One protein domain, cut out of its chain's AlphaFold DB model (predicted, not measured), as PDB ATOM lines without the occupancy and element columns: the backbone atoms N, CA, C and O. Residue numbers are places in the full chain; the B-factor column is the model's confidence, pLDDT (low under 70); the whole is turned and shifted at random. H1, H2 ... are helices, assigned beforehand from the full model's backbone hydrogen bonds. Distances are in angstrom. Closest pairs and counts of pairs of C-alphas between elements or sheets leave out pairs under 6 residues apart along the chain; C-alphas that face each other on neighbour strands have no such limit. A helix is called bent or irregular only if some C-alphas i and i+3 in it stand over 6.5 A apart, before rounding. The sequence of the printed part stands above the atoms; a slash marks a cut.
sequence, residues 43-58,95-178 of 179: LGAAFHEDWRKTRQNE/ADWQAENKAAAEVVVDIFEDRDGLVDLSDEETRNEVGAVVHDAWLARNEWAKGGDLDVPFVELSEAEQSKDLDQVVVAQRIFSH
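This is residues 43 to 58 and 95 to 178 of the 179 residues of an uncharacterized protein of Chloroflexi bacterium (UniProt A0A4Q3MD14). What shape do the helices make? H2 and H3 form a helical hairpin, H4 crosses both on one side, and H1 packs on H2 and H4, away from H3. What else stands out? A long loop, residues 142 to 158, joins H3 to H4, and residues 51 to 58, of which 51 to 53 belong to H1, stick out. What is printed? The printed part has 100 residues with four named helices, H1 to H4 along the chain, and no named strand; the class is all helix. It is compact, with a radius of gyration of the C-alphas of 13.7 A and spans of 34 by 34 by 29 A.

What does the longest helix touch? H2, residues 95 to 114, touches H3, residues 124 to 141, with residues 104 to 111 alone, the closest C-alphas being those of Val 107 and Val 134, 6.6 A apart. This hairpin has a shallow tilt of 32 degrees, only just short of steep, opposite ways. How does the last helix stand? H4, residues 159 to 176, touches H3 about perpendicular at 81 degrees, closest at C-alphas Gly 131 and Asp 165, 5.7 A. It touches H2 at 76 degrees, also about perpendicular, closest at C-alphas Val 108 and Val 169, 6.3 A. Where is the first helix? H1, residues 43 to 53, touches H2 at a steep tilt of 59 degrees, closest at C-alphas Gly 44 and Asn 101, 4.6 A. It touches H4 at a steep 55 degrees, closest at C-alphas Leu 43 and Ala 172, 6.4 A, and is apart from H3. Are the backbones hydrogen-bonded? Every O i to N i+4 pair is within hydrogen-bond range in H1 and H3, against 14 of 16 in H2 and 10 of 14 in H4.

Where do the helices begin and end? H2 measures 27.3 A from C-alpha 95 at (107.547, 140.726, 160.125), H3 25.9 A, H1 15.5 A from C-alpha 43 at (115.820, 153.874, 160.916), and H4 25.2 A, to C-alpha 176 at (118.775, 162.354, 164.272). Is any helix uneven? H2 is irregular, with C-alphas 97 and 100 7.1 A apart, and has a kink of 30 degrees near residue 102; H4 has a kink of 36 degrees near residue 166.

How far does it reach? The two C-alphas farthest apart, those of Glu 58 and Asp 114, are 40.6 A apart. Is anything missing? Residues 59 to 94 are not printed, in the link across the cut from H1 to H2, and C-alphas 58 and 95 are 29.7 A apart. Which link is long, and where is confidence low? The link from H3 to H4 is long, with 17 residues, and residue 178 has a pLDDT under 70.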
ATOM      1  N   LEU A  43     114.544 154.281 161.483       97.94
ATOM      2  CA  LEU A  43     115.820 153.874 160.916       97.94
ATOM      3  C   LEU A  43     115.703 152.579 160.097       97.94
ATOM      4  O   LEU A  43     116.186 152.529 158.966       97.94
ATOM      5  N   GLY A  44     114.971 151.576 160.591       98.06
ATOM      6  CA  GLY A  44     114.691 150.351 159.837       98.06
ATOM      7  C   GLY A  44     113.935 150.627 158.530       98.06
ATOM      8  O   GLY A  44     114.245 150.038 157.489       98.06
ATOM      9  N   ALA A  45     113.000 151.584 158.549       98.19
ATOM     10  CA  ALA A  45     112.328 152.056 157.341       98.19
ATOM     11  C   ALA A  45     113.295 152.752 156.374       98.19
ATOM     12  O   ALA A  45     113.264 152.480 155.175       98.19
ATOM     13  N   ALA A  46     114.184 153.612 156.876       98.00
ATOM     14  CA  ALA A  46     115.168 154.295 156.044       98.00
ATOM     15  C   ALA A  46     116.152 153.321 155.374       98.00
ATOM     16  O   ALA A  46     116.450 153.485 154.190       98.00
ATOM     17  N   PHE A  47     116.590 152.269 156.076       98.00
ATOM     18  CA  PHE A  47     117.418 151.206 155.493       98.00
ATOM     19  C   PHE A  47     116.708 150.492 154.343       98.00
ATOM     20  O   PHE A  47     117.304 150.258 153.287       98.00
ATOM     21  N   HIS A  48     115.416 150.195 154.509       98.06
ATOM     22  CA  HIS A  48     114.605 149.619 153.437       98.06
ATOM     23  C   HIS A  48     114.516 150.540 152.223       98.06
ATOM     24  O   HIS A  48     114.689 150.087 151.091       98.06
ATOM     25  N   GLU A  49     114.284 151.836 152.436       97.19
ATOM     26  CA  GLU A  49     114.162 152.784 151.330       97.19
ATOM     27  C   GLU A  49     115.482 153.022 150.593       97.19
ATOM     28  O   GLU A  49     115.491 153.126 149.364       97.19
ATOM     29  N   ASP A  50     116.611 153.041 151.298       95.75
ATOM     30  CA  ASP A  50     117.925 153.100 150.657       95.75
ATOM     31  C   ASP A  50     118.208 151.837 149.836       95.75
ATOM     32  O   ASP A  50     118.665 151.931 148.692       95.75
ATOM     33  N   TRP A  51     117.829 150.660 150.340       96.69
ATOM     34  CA  TRP A  51     117.894 149.429 149.559       96.69
ATOM     35  C   TRP A  51     116.987 149.478 148.316       96.69
ATOM     36  O   TRP A  51     117.435 149.125 147.218       96.69
ATOM     37  N   ARG A  52     115.743 149.961 148.433       97.19
ATOM     38  CA  ARG A  52     114.807 150.085 147.300       97.19
ATOM     39  C   ARG A  52     115.358 150.974 146.189       97.19
ATOM     40  O   ARG A  52     115.207 150.620 145.021       97.19
ATOM     41  N   LYS A  53     116.072 152.060 146.511       95.31
ATOM     42  CA  LYS A  53     116.710 152.944 145.507       95.31
ATOM     43  C   LYS A  53     117.672 152.203 144.579       95.31
ATOM     44  O   LYS A  53     117.757 152.543 143.405       95.31
ATOM     45  N   THR A  54     118.337 151.146 145.054       94.62
ATOM     46  CA  THR A  54     119.212 150.307 144.208       94.62
ATOM     47  C   THR A  54     118.454 149.535 143.122       94.62
ATOM     48  O   THR A  54     119.059 149.019 142.185       94.62
ATOM     49  N   ARG A  55     117.125 149.446 143.249       96.06
ATOM     50  CA  ARG A  55     116.207 148.766 142.328       96.06
ATOM     51  C   ARG A  55     115.318 149.735 141.552       96.06
ATOM     52  O   ARG A  55     114.380 149.286 140.895       96.06
ATOM     53  N   GLN A  56     115.543 151.041 141.680       97.56
ATOM     54  CA  GLN A  56     114.697 152.042 141.049       97.56
ATOM     55  C   GLN A  56     115.002 152.143 139.550       97.56
ATOM     56  O   GLN A  56     116.152 152.283 139.137       97.56
ATOM     57  N   ASN A  57     113.952 152.084 138.740       96.88
ATOM     58  CA  ASN A  57     113.988 152.326 137.306       96.88
ATOM     59  C   ASN A  57     114.056 153.831 137.012       96.88
ATOM     60  O   ASN A  57     113.726 154.667 137.852       96.88
ATOM     61  N   GLU A  58     114.396 154.189 135.773       96.56
ATOM     62  CA  GLU A  58     114.443 155.591 135.327       96.56
ATOM     63  C   GLU A  58     113.096 156.325 135.466       96.56
ATOM     64  O   GLU A  58     113.068 157.544 135.622       96.56
ATOM     65  N   ALA A  95     106.575 140.572 159.043       98.00
ATOM     66  CA  ALA A  95     107.547 140.726 160.125       98.00
ATOM     67  C   ALA A  95     108.908 140.074 159.821       98.00
ATOM     68  O   ALA A  95     109.952 140.617 160.180       98.00
ATOM     69  N   ASP A  96     108.920 138.942 159.114       97.12
ATOM     70  CA  ASP A  96     110.155 138.253 158.726       97.12
ATOM     71  C   ASP A  96     111.003 139.053 157.727       97.12
ATOM     72  O   ASP A  96     112.231 138.963 157.761       97.12
ATOM     73  N   TRP A  97     110.375 139.885 156.892       97.81
ATOM     74  CA  TRP A  97     111.072 140.787 155.973       97.81
ATOM     75  C   TRP A  97     111.412 142.154 156.586       97.81
ATOM     76  O   TRP A  97     112.251 142.858 156.030       97.81
ATOM     77  N   GLN A  98     110.836 142.512 157.739       98.19
ATOM     78  CA  GLN A  98     111.274 143.675 158.527       98.19
ATOM     79  C   GLN A  98     112.487 143.361 159.420       98.19
ATOM     80  O   GLN A  98     113.296 144.245 159.705       98.19
ATOM     81  N   ALA A  99     112.616 142.105 159.858       97.31
ATOM     82  CA  ALA A  99     113.475 141.704 160.971       97.31
ATOM     83  C   ALA A  99     114.942 142.152 160.862       97.31
ATOM     84  O   ALA A  99     115.478 142.669 161.838       97.31
ATOM     85  N   GLU A 100     115.593 141.992 159.703       96.38
ATOM     86  CA  GLU A 100     117.015 142.356 159.570       96.38
ATOM     87  C   GLU A 100     117.229 143.870 159.677       96.38
ATOM     88  O   GLU A 100     118.139 144.308 160.374       96.38
ATOM     89  N   ASN A 101     116.366 144.676 159.050       98.19
ATOM     90  CA  ASN A 101     116.470 146.131 159.139       98.19
ATOM     91  C   ASN A 101     116.162 146.621 160.555       98.19
ATOM     92  O   ASN A 101     116.833 147.532 161.029       98.19
ATOM     93  N   LYS A 102     115.182 146.007 161.240       98.38
ATOM     94  CA  LYS A 102     114.903 146.303 162.651       98.38
ATOM     95  C   LYS A 102     116.128 146.001 163.521       98.38
ATOM     96  O   LYS A 102     116.563 146.874 164.260       98.38
ATOM     97  N   ALA A 103     116.713 144.811 163.389       98.25
ATOM     98  CA  ALA A 103     117.875 144.409 164.180       98.25
ATOM     99  C   ALA A 103     119.114 145.279 163.896       98.25
ATOM    100  O   ALA A 103     119.862 145.618 164.806       98.25
ATOM    101  N   ALA A 104     119.332 145.668 162.638       98.25
ATOM    102  CA  ALA A 104     120.376 146.622 162.280       98.25
ATOM    103  C   ALA A 104     120.123 148.008 162.898       98.25
ATOM    104  O   ALA A 104     121.041 148.636 163.421       98.25
ATOM    105  N   ALA A 105     118.870 148.472 162.876       98.44
ATOM    106  CA  ALA A 105     118.494 149.761 163.441       98.44
ATOM    107  C   ALA A 105     118.683 149.805 164.962       98.44
ATOM    108  O   ALA A 105     119.188 150.802 165.465       98.44
ATOM    109  N   GLU A 106     118.349 148.729 165.679       98.44
ATOM    110  CA  GLU A 106     118.591 148.604 167.125       98.44
ATOM    111  C   GLU A 106     120.071 148.811 167.469       98.44
ATOM    112  O   GLU A 106     120.384 149.627 168.331       98.44
ATOM    113  N   VAL A 107     120.982 148.168 166.730       98.56
ATOM    114  CA  VAL A 107     122.436 148.315 166.932       98.56
ATOM    115  C   VAL A 107     122.892 149.757 166.729       98.56
ATOM    116  O   VAL A 107     123.713 150.270 167.484       98.56
ATOM    117  N   VAL A 108     122.380 150.433 165.701       98.31
ATOM    118  CA  VAL A 108     122.772 151.820 165.428       98.31
ATOM    119  C   VAL A 108     122.173 152.783 166.452       98.31
ATOM    120  O   VAL A 108     122.855 153.721 166.855       98.31
ATOM    121  N   VAL A 109     120.944 152.553 166.913       97.44
ATOM    122  CA  VAL A 109     120.357 153.336 168.011       97.44
ATOM    123  C   VAL A 109     121.182 153.164 169.288       97.44
ATOM    124  O   VAL A 109     121.524 154.173 169.897       97.44
ATOM    125  N   ASP A 110     121.610 151.941 169.621       97.19
ATOM    126  CA  ASP A 110     122.510 151.679 170.756       97.19
ATOM    127  C   ASP A 110     123.820 152.468 170.646       97.19
ATOM    128  O   ASP A 110     124.229 153.125 171.600       97.19
ATOM    129  N   ILE A 111     124.450 152.489 169.464       97.19
ATOM    130  CA  ILE A 111     125.675 153.273 169.228       97.19
ATOM    131  C   ILE A 111     125.457 154.761 169.529       97.19
ATOM    132  O   ILE A 111     126.351 155.411 170.075       97.19
ATOM    133  N   PHE A 112     124.312 155.322 169.137       95.62
ATOM    134  CA  PHE A 112     124.017 156.733 169.376       95.62
ATOM    135  C   PHE A 112     123.665 157.001 170.837       95.62
ATOM    136  O   PHE A 112     124.128 158.003 171.372       95.62
ATOM    137  N   GLU A 113     122.906 156.127 171.495       93.50
ATOM    138  CA  GLU A 113     122.607 156.247 172.926       93.50
ATOM    139  C   GLU A 113     123.889 156.186 173.770       93.50
ATOM    140  O   GLU A 113     124.120 157.070 174.594       93.50
ATOM    141  N   ASP A 114     124.781 155.230 173.494       93.88
ATOM    142  CA  ASP A 114     126.055 155.061 174.206       93.88
ATOM    143  C   ASP A 114     127.033 156.230 173.998       93.88
ATOM    144  O   ASP A 114     127.980 156.412 174.771       93.88
ATOM    145  N   ARG A 115     126.832 157.019 172.938       92.31
ATOM    146  CA  ARG A 115     127.693 158.148 172.554       92.31
ATOM    147  C   ARG A 115     127.014 159.508 172.715       92.31
ATOM    148  O   ARG A 115     127.501 160.488 172.153       92.31
ATOM    149  N   ASP A 116     125.900 159.585 173.444       88.62
ATOM    150  CA  ASP A 116     125.116 160.818 173.635       88.62
ATOM    151  C   ASP A 116     124.764 161.524 172.300       88.62
ATOM    152  O   ASP A 116     124.763 162.751 172.185       88.62
ATOM    153  N   GLY A 117     124.521 160.738 171.249       84.69
ATOM    154  CA  GLY A 117     124.221 161.190 169.889       84.69
ATOM    155  C   GLY A 117     125.423 161.701 169.083       84.69
ATOM    156  O   GLY A 117     125.261 162.113 167.933       84.69
ATOM    157  N   LEU A 118     126.633 161.682 169.647       87.25
ATOM    158  CA  LEU A 118     127.837 162.251 169.042       87.25
ATOM    159  C   LEU A 118     128.684 161.168 168.363       87.25
ATOM    160  O   LEU A 118     129.533 160.522 168.977       87.25
ATOM    161  N   VAL A 119     128.493 161.008 167.055       93.88
ATOM    162  CA  VAL A 119     129.309 160.112 166.223       93.88
ATOM    163  C   VAL A 119     130.014 160.924 165.139       93.88
ATOM    164  O   VAL A 119     129.352 161.462 164.253       93.88
ATOM    165  N   ASP A 120     131.347 161.011 165.182       94.75
ATOM    166  CA  ASP A 120     132.166 161.678 164.159       94.75
ATOM    167  C   ASP A 120     132.867 160.648 163.264       94.75
ATOM    168  O   ASP A 120     133.910 160.103 163.604       94.75
ATOM    169  N   LEU A 121     132.306 160.395 162.081       95.81
ATOM    170  CA  LEU A 121     132.881 159.449 161.117       95.81
ATOM    171  C   LEU A 121     134.116 159.992 160.371       95.81
ATOM    172  O   LEU A 121     134.758 159.247 159.619       95.81
ATOM    173  N   SER A 122     134.451 161.279 160.540       95.94
ATOM    174  CA  SER A 122     135.695 161.844 160.006       95.94
ATOM    175  C   SER A 122     136.910 161.433 160.836       95.94
ATOM    176  O   SER A 122     138.010 161.313 160.287       95.94
ATOM    177  N   ASP A 123     136.695 161.136 162.118       97.19
ATOM    178  CA  ASP A 123     137.681 160.527 162.996       97.19
ATOM    179  C   ASP A 123     137.835 159.029 162.684       97.19
ATOM    180  O   ASP A 123     136.868 158.271 162.603       97.19
ATOM    181  N   GLU A 124     139.075 158.593 162.453       97.12
ATOM    182  CA  GLU A 124     139.368 157.215 162.044       97.12
ATOM    183  C   GLU A 124     139.123 156.207 163.166       97.12
ATOM    184  O   GLU A 124     138.622 155.116 162.894       97.12
ATOM    185  N   GLU A 125     139.444 156.571 164.408       96.88
ATOM    186  CA  GLU A 125     139.219 155.715 165.572       96.88
ATOM    187  C   GLU A 125     137.719 155.468 165.753       96.88
ATOM    188  O   GLU A 125     137.276 154.320 165.703       96.88
ATOM    189  N   THR A 126     136.922 156.539 165.791       96.94
ATOM    190  CA  THR A 126     135.458 156.464 165.860       96.94
ATOM    191  C   THR A 126     134.871 155.650 164.714       96.94
ATOM    192  O   THR A 126     134.048 154.767 164.957       96.94
ATOM    193  N   ARG A 127     135.291 155.907 163.468       97.81
ATOM    194  CA  ARG A 127     134.805 155.172 162.291       97.81
ATOM    195  C   ARG A 127     135.069 153.670 162.404       97.81
ATOM    196  O   ARG A 127     134.174 152.880 162.111       97.81
ATOM    197  N   ASN A 128     136.271 153.278 162.822       98.31
ATOM    198  CA  ASN A 128     136.637 151.870 162.954       98.31
ATOM    199  C   ASN A 128     135.873 151.189 164.095       98.31
ATOM    200  O   ASN A 128     135.438 150.052 163.937       98.31
ATOM    201  N   GLU A 129     135.680 151.880 165.220       98.12
ATOM    202  CA  GLU A 129     134.923 151.360 166.360       98.12
ATOM    203  C   GLU A 129     133.453 151.117 166.011       98.12
ATOM    204  O   GLU A 129     132.949 150.015 166.216       98.12
ATOM    205  N   VAL A 130     132.756 152.117 165.462       98.06
ATOM    206  CA  VAL A 130     131.326 151.964 165.137       98.06
ATOM    207  C   VAL A 130     131.111 150.989 163.984       98.06
ATOM    208  O   VAL A 130     130.174 150.198 164.027       98.06
ATOM    209  N   GLY A 131     132.009 150.991 162.991       98.38
ATOM    210  CA  GLY A 131     131.996 150.018 161.903       98.38
ATOM    211  C   GLY A 131     132.150 148.587 162.417       98.38
ATOM    212  O   GLY A 131     131.375 147.717 162.028       98.38
ATOM    213  N   ALA A 132     133.073 148.352 163.357       98.62
ATOM    214  CA  ALA A 132     133.243 147.047 163.993       98.62
ATOM    215  C   ALA A 132     131.993 146.601 164.762       98.62
ATOM    216  O   ALA A 132     131.569 145.462 164.603       98.62
ATOM    217  N   VAL A 133     131.358 147.493 165.531       98.62
ATOM    218  CA  VAL A 133     130.122 147.164 166.264       98.62
ATOM    219  C   VAL A 133     129.004 146.733 165.311       98.62
ATOM    220  O   VAL A 133     128.364 145.706 165.540       98.62
ATOM    221  N   VAL A 134     128.784 147.483 164.225       98.56
ATOM    222  CA  VAL A 134     127.769 147.142 163.215       98.56
ATOM    223  C   VAL A 134     128.096 145.806 162.543       98.56
ATOM    224  O   VAL A 134     127.221 144.941 162.436       98.56
ATOM    225  N   HIS A 135     129.355 145.619 162.145       98.44
ATOM    226  CA  HIS A 135     129.816 144.427 161.444       98.44
ATOM    227  C   HIS A 135     129.707 143.158 162.299       98.44
ATOM    228  O   HIS A 135     129.105 142.167 161.879       98.44
ATOM    229  N   ASP A 136     130.219 143.203 163.530       98.31
ATOM    230  CA  ASP A 136     130.186 142.081 164.468       98.31
ATOM    231  C   ASP A 136     128.740 141.703 164.807       98.31
ATOM    232  O   ASP A 136     128.387 140.518 164.856       98.31
ATOM    233  N   ALA A 137     127.870 142.703 164.986       98.12
ATOM    234  CA  ALA A 137     126.454 142.464 165.211       98.12
ATOM    235  C   ALA A 137     125.793 141.813 163.989       98.12
ATOM    236  O   ALA A 137     124.993 140.891 164.153       98.12
ATOM    237  N   TRP A 138     126.123 142.238 162.768       97.81
ATOM    238  CA  TRP A 138     125.625 141.603 161.548       97.81
ATOM    239  C   TRP A 138     126.106 140.152 161.412       97.81
ATOM    240  O   TRP A 138     125.280 139.262 161.178       97.81
ATOM    241  N   LEU A 139     127.395 139.879 161.639       96.88
ATOM    242  CA  LEU A 139     127.965 138.526 161.621       96.88
ATOM    243  C   LEU A 139     127.315 137.603 162.659       96.88
ATOM    244  O   LEU A 139     127.050 136.432 162.373       96.88
ATOM    245  N   ALA A 140     127.004 138.121 163.850       96.44
ATOM    246  CA  ALA A 140     126.342 137.356 164.906       96.44
ATOM    247  C   ALA A 140     124.936 136.873 164.505       96.44
ATOM    248  O   ALA A 140     124.506 135.807 164.951       96.44
ATOM    249  N   ARG A 141     124.232 137.626 163.648       95.75
ATOM    250  CA  ARG A 141     122.894 137.284 163.126       95.75
ATOM    251  C   ARG A 141     122.956 136.406 161.873       95.75
ATOM    252  O   ARG A 141     122.030 135.644 161.594       95.75
ATOM    253  N   ASN A 142     124.049 136.497 161.118       94.25
ATOM    254  CA  ASN A 142     124.194 135.906 159.790       94.25
ATOM    255  C   ASN A 142     125.154 134.709 159.799       94.25
ATOM    256  O   ASN A 142     126.232 134.745 159.215       94.25
ATOM    257  N   GLU A 143     124.717 133.593 160.394       92.56
ATOM    258  CA  GLU A 143     125.498 132.341 160.486       92.56
ATOM    259  C   GLU A 143     126.068 131.855 159.143       92.56
ATOM    260  O   GLU A 143     127.120 131.222 159.103       92.56
ATOM    261  N   TRP A 144     125.387 132.145 158.032       92.31
ATOM    262  CA  TRP A 144     125.828 131.754 156.694       92.31
ATOM    263  C   TRP A 144     127.116 132.460 156.240       92.31
ATOM    264  O   TRP A 144     127.777 131.956 155.333       92.31
ATOM    265  N   ALA A 145     127.457 133.608 156.836       92.62
ATOM    266  CA  ALA A 145     128.650 134.386 156.509       92.62
ATOM    267  C   ALA A 145     129.902 133.907 157.266       92.62
ATOM    268  O   ALA A 145     131.019 134.204 156.841       92.62
ATOM    269  N   LYS A 146     129.731 133.134 158.350       91.56
ATOM    270  CA  LYS A 146     130.836 132.658 159.192       91.56
ATOM    271  C   LYS A 146     131.796 131.753 158.423       91.56
ATOM    272  O   LYS A 146     131.385 130.836 157.710       91.56
ATOM    273  N   GLY A 147     133.090 131.991 158.607       90.75
ATOM    274  CA  GLY A 147     134.186 131.339 157.897       90.75
ATOM    275  C   GLY A 147     134.324 131.741 156.423       90.75
ATOM    276  O   GLY A 147     135.090 131.093 155.707       90.75
ATOM    277  N   GLY A 148     133.571 132.743 155.957       93.44
ATOM    278  CA  GLY A 148     133.667 133.301 154.607       93.44
ATOM    279  C   GLY A 148     134.553 134.548 154.530       93.44
ATOM    280  O   GLY A 148     135.134 134.976 155.520       93.44
ATOM    281  N   ASP A 149     134.606 135.167 153.347       95.00
ATOM    282  CA  ASP A 149     135.427 136.366 153.084       95.00
ATOM    283  C   ASP A 149     134.991 137.607 153.887       95.00
ATOM    284  O   ASP A 149     135.738 138.576 153.979       95.00
ATOM    285  N   LEU A 150     133.774 137.584 154.441       96.12
ATOM    286  CA  LEU A 150     133.218 138.646 155.281       96.12
ATOM    287  C   LEU A 150     133.428 138.389 156.779       96.12
ATOM    288  O   LEU A 150     133.136 139.273 157.565       96.12
ATOM    289  N   ASP A 151     133.899 137.204 157.184       97.19
ATOM    290  CA  ASP A 151     134.170 136.865 158.590       97.19
ATOM    291  C   ASP A 151     135.604 137.264 158.964       97.19
ATOM    292  O   ASP A 151     136.473 136.432 159.240       97.19
ATOM    293  N   VAL A 152     135.863 138.565 158.869       97.62
ATOM    294  CA  VAL A 152     137.137 139.213 159.194       97.62
ATOM    295  C   VAL A 152     136.850 140.486 159.991       97.62
ATOM    296  O   VAL A 152     135.754 141.028 159.889       97.62
ATOM    297  N   PRO A 153     137.804 141.007 160.780       98.12
ATOM    298  CA  PRO A 153     137.620 142.290 161.452       98.12
ATOM    299  C   PRO A 153     137.218 143.397 160.469       98.12
ATOM    300  O   PRO A 153     137.733 143.444 159.354       98.12
ATOM    301  N   PHE A 154     136.381 144.343 160.906       98.31
ATOM    302  CA  PHE A 154     135.895 145.448 160.065       98.31
ATOM    303  C   PHE A 154     137.006 146.165 159.276       98.31
ATOM    304  O   PHE A 154     136.875 146.420 158.083       98.31
ATOM    305  N   VAL A 155     138.146 146.431 159.916       98.06
ATOM    306  CA  VAL A 155     139.295 147.109 159.286       98.06
ATOM    307  C   VAL A 155     139.987 146.285 158.191       98.06
ATOM    308  O   VAL A 155     140.760 146.834 157.409       98.06
ATOM    309  N   GLU A 156     139.733 144.978 158.134       98.25
ATOM    310  CA  GLU A 156     140.244 144.057 157.112       98.25
ATOM    311  C   GLU A 156     139.269 143.880 155.937       98.25
ATOM    312  O   GLU A 156     139.654 143.344 154.894       98.25
ATOM    313  N   LEU A 157     138.027 144.361 156.065       98.12
ATOM    314  CA  LEU A 157     137.066 144.379 154.968       98.12
ATOM    315  C   LEU A 157     137.542 145.291 153.834       98.12
ATOM    316  O   LEU A 157     138.246 146.283 154.040       98.12
ATOM    317  N   SER A 158     137.080 145.003 152.617       97.69
ATOM    318  CA  SER A 158     137.240 145.945 151.506       97.69
ATOM    319  C   SER A 158     136.500 147.256 151.793       97.69
ATOM    320  O   SER A 158     135.466 147.246 152.458       97.69
ATOM    321  N   GLU A 159     136.967 148.369 151.221       96.88
ATOM    322  CA  GLU A 159     136.322 149.683 151.383       96.88
ATOM    323  C   GLU A 159     134.821 149.642 151.053       96.88
ATOM    324  O   GLU A 159     134.017 150.245 151.754       96.88
ATOM    325  N   ALA A 160     134.433 148.878 150.028       96.50
ATOM    326  CA  ALA A 160     133.038 148.740 149.622       96.50
ATOM    327  C   ALA A 160     132.170 147.998 150.652       96.50
ATOM    328  O   ALA A 160     130.980 148.284 150.749       96.50
ATOM    329  N   GLU A 161     132.736 147.052 151.403       97.62
ATOM    330  CA  GLU A 161     132.016 146.365 152.483       97.62
ATOM    331  C   GLU A 161     131.988 147.235 153.744       97.62
ATOM    332  O   GLU A 161     130.919 147.402 154.321       97.62
ATOM    333  N   GLN A 162     133.097 147.910 154.081       98.25
ATOM    334  CA  GLN A 162     133.116 148.892 155.171       98.25
ATOM    335  C   GLN A 162     132.071 149.995 154.963       98.25
ATOM    336  O   GLN A 162     131.383 150.392 155.902       98.25
ATOM    337  N   SER A 163     131.914 150.485 153.726       97.38
ATOM    338  CA  SER A 163     130.904 151.497 153.407       97.38
ATOM    339  C   SER A 163     129.484 151.043 153.739       97.38
ATOM    340  O   SER A 163     128.703 151.874 154.175       97.38
ATOM    341  N   LYS A 164     129.139 149.756 153.612       95.94
ATOM    342  CA  LYS A 164     127.779 149.282 153.926       95.94
ATOM    343  C   LYS A 164     127.462 149.353 155.418       95.94
ATOM    344  O   LYS A 164     126.329 149.661 155.781       95.94
ATOM    345  N   ASP A 165     128.445 149.076 156.269       98.06
ATOM    346  CA  ASP A 165     128.287 149.188 157.720       98.06
ATOM    347  C   ASP A 165     128.218 150.667 158.134       98.06
ATOM    348  O   ASP A 165     127.340 151.075 158.895       98.06
ATOM    349  N   LEU A 166     129.088 151.508 157.564       98.25
ATOM    350  CA  LEU A 166     129.121 152.943 157.860       98.25
ATOM    351  C   LEU A 166     127.911 153.704 157.309       98.25
ATOM    352  O   LEU A 166     127.450 154.649 157.949       98.25
ATOM    353  N   ASP A 167     127.363 153.300 156.163       97.38
ATOM    354  CA  ASP A 167     126.184 153.935 155.567       97.38
ATOM    355  C   ASP A 167     124.970 153.850 156.503       97.38
ATOM    356  O   ASP A 167     124.182 154.792 156.565       97.38
ATOM    357  N   GLN A 168     124.853 152.789 157.311       98.06
ATOM    358  CA  GLN A 168     123.798 152.674 158.324       98.06
ATOM    359  C   GLN A 168     123.907 153.780 159.387       98.06
ATOM    360  O   GLN A 168     122.913 154.420 159.738       98.06
ATOM    361  N   VAL A 169     125.130 154.064 159.843       97.69
ATOM    362  CA  VAL A 169     125.424 155.150 160.791       97.69
ATOM    363  C   VAL A 169     125.182 156.514 160.139       97.69
ATOM    364  O   VAL A 169     124.587 157.397 160.754       97.69
ATOM    365  N   VAL A 170     125.569 156.689 158.872       96.81
ATOM    366  CA  VAL A 170     125.313 157.922 158.106       96.81
ATOM    367  C   VAL A 170     123.812 158.187 157.954       96.81
ATOM    368  O   VAL A 170     123.370 159.332 158.059       96.81
ATOM    369  N   VAL A 171     123.004 157.154 157.709       96.06
ATOM    370  CA  VAL A 171     121.542 157.286 157.642       96.06
ATOM    371  C   VAL A 171     120.983 157.736 158.992       96.06
ATOM    372  O   VAL A 171     120.185 158.673 159.023       96.06
ATOM    373  N   ALA A 172     121.447 157.160 160.102       95.69
ATOM    374  CA  ALA A 172     121.052 157.595 161.441       95.69
ATOM    375  C   ALA A 172     121.450 159.052 161.727       95.69
ATOM    376  O   ALA A 172     120.611 159.826 162.182       95.69
ATOM    377  N   GLN A 173     122.670 159.476 161.362       94.25
ATOM    378  CA  GLN A 173     123.085 160.881 161.478       94.25
ATOM    379  C   GLN A 173     122.116 161.813 160.742       94.25
ATOM    380  O   GLN A 173     121.772 162.864 161.271       94.25
ATOM    381  N   ARG A 174     121.634 161.442 159.548       92.00
ATOM    382  CA  ARG A 174     120.642 162.247 158.814       92.00
ATOM    383  C   ARG A 174     119.314 162.329 159.563       92.00
ATOM    384  O   ARG A 174     118.746 163.410 159.627       92.00
ATOM    385  N   ILE A 175     118.821 161.220 160.112       90.56
ATOM    386  CA  ILE A 175     117.532 161.184 160.818       90.56
ATOM    387  C   ILE A 175     117.607 161.972 162.134       90.56
ATOM    388  O   ILE A 175     116.738 162.799 162.390       90.56
ATOM    389  N   PHE A 176     118.656 161.769 162.932       86.88
ATOM    390  CA  PHE A 176     118.775 162.354 164.272       86.88
ATOM    391  C   PHE A 176     119.334 163.784 164.279       86.88
ATOM    392  O   PHE A 176     119.105 164.518 165.233       86.88
ATOM    393  N   SER A 177     120.020 164.227 163.216       77.31
ATOM    394  CA  SER A 177     120.495 165.622 163.098       77.31
ATOM    395  C   SER A 177     119.430 166.593 162.568       77.31
ATOM    396  O   SER A 177     119.734 167.766 162.348       77.31
ATOM    397  N   HIS A 178     118.210 166.117 162.295       52.34
ATOM    398  CA  HIS A 178     117.096 166.924 161.786       52.34
ATOM    399  C   HIS A 178     116.105 167.391 162.874       52.34
ATOM    400  O   HIS A 178     114.972 167.745 162.538       52.34
TER     401      HIS A 178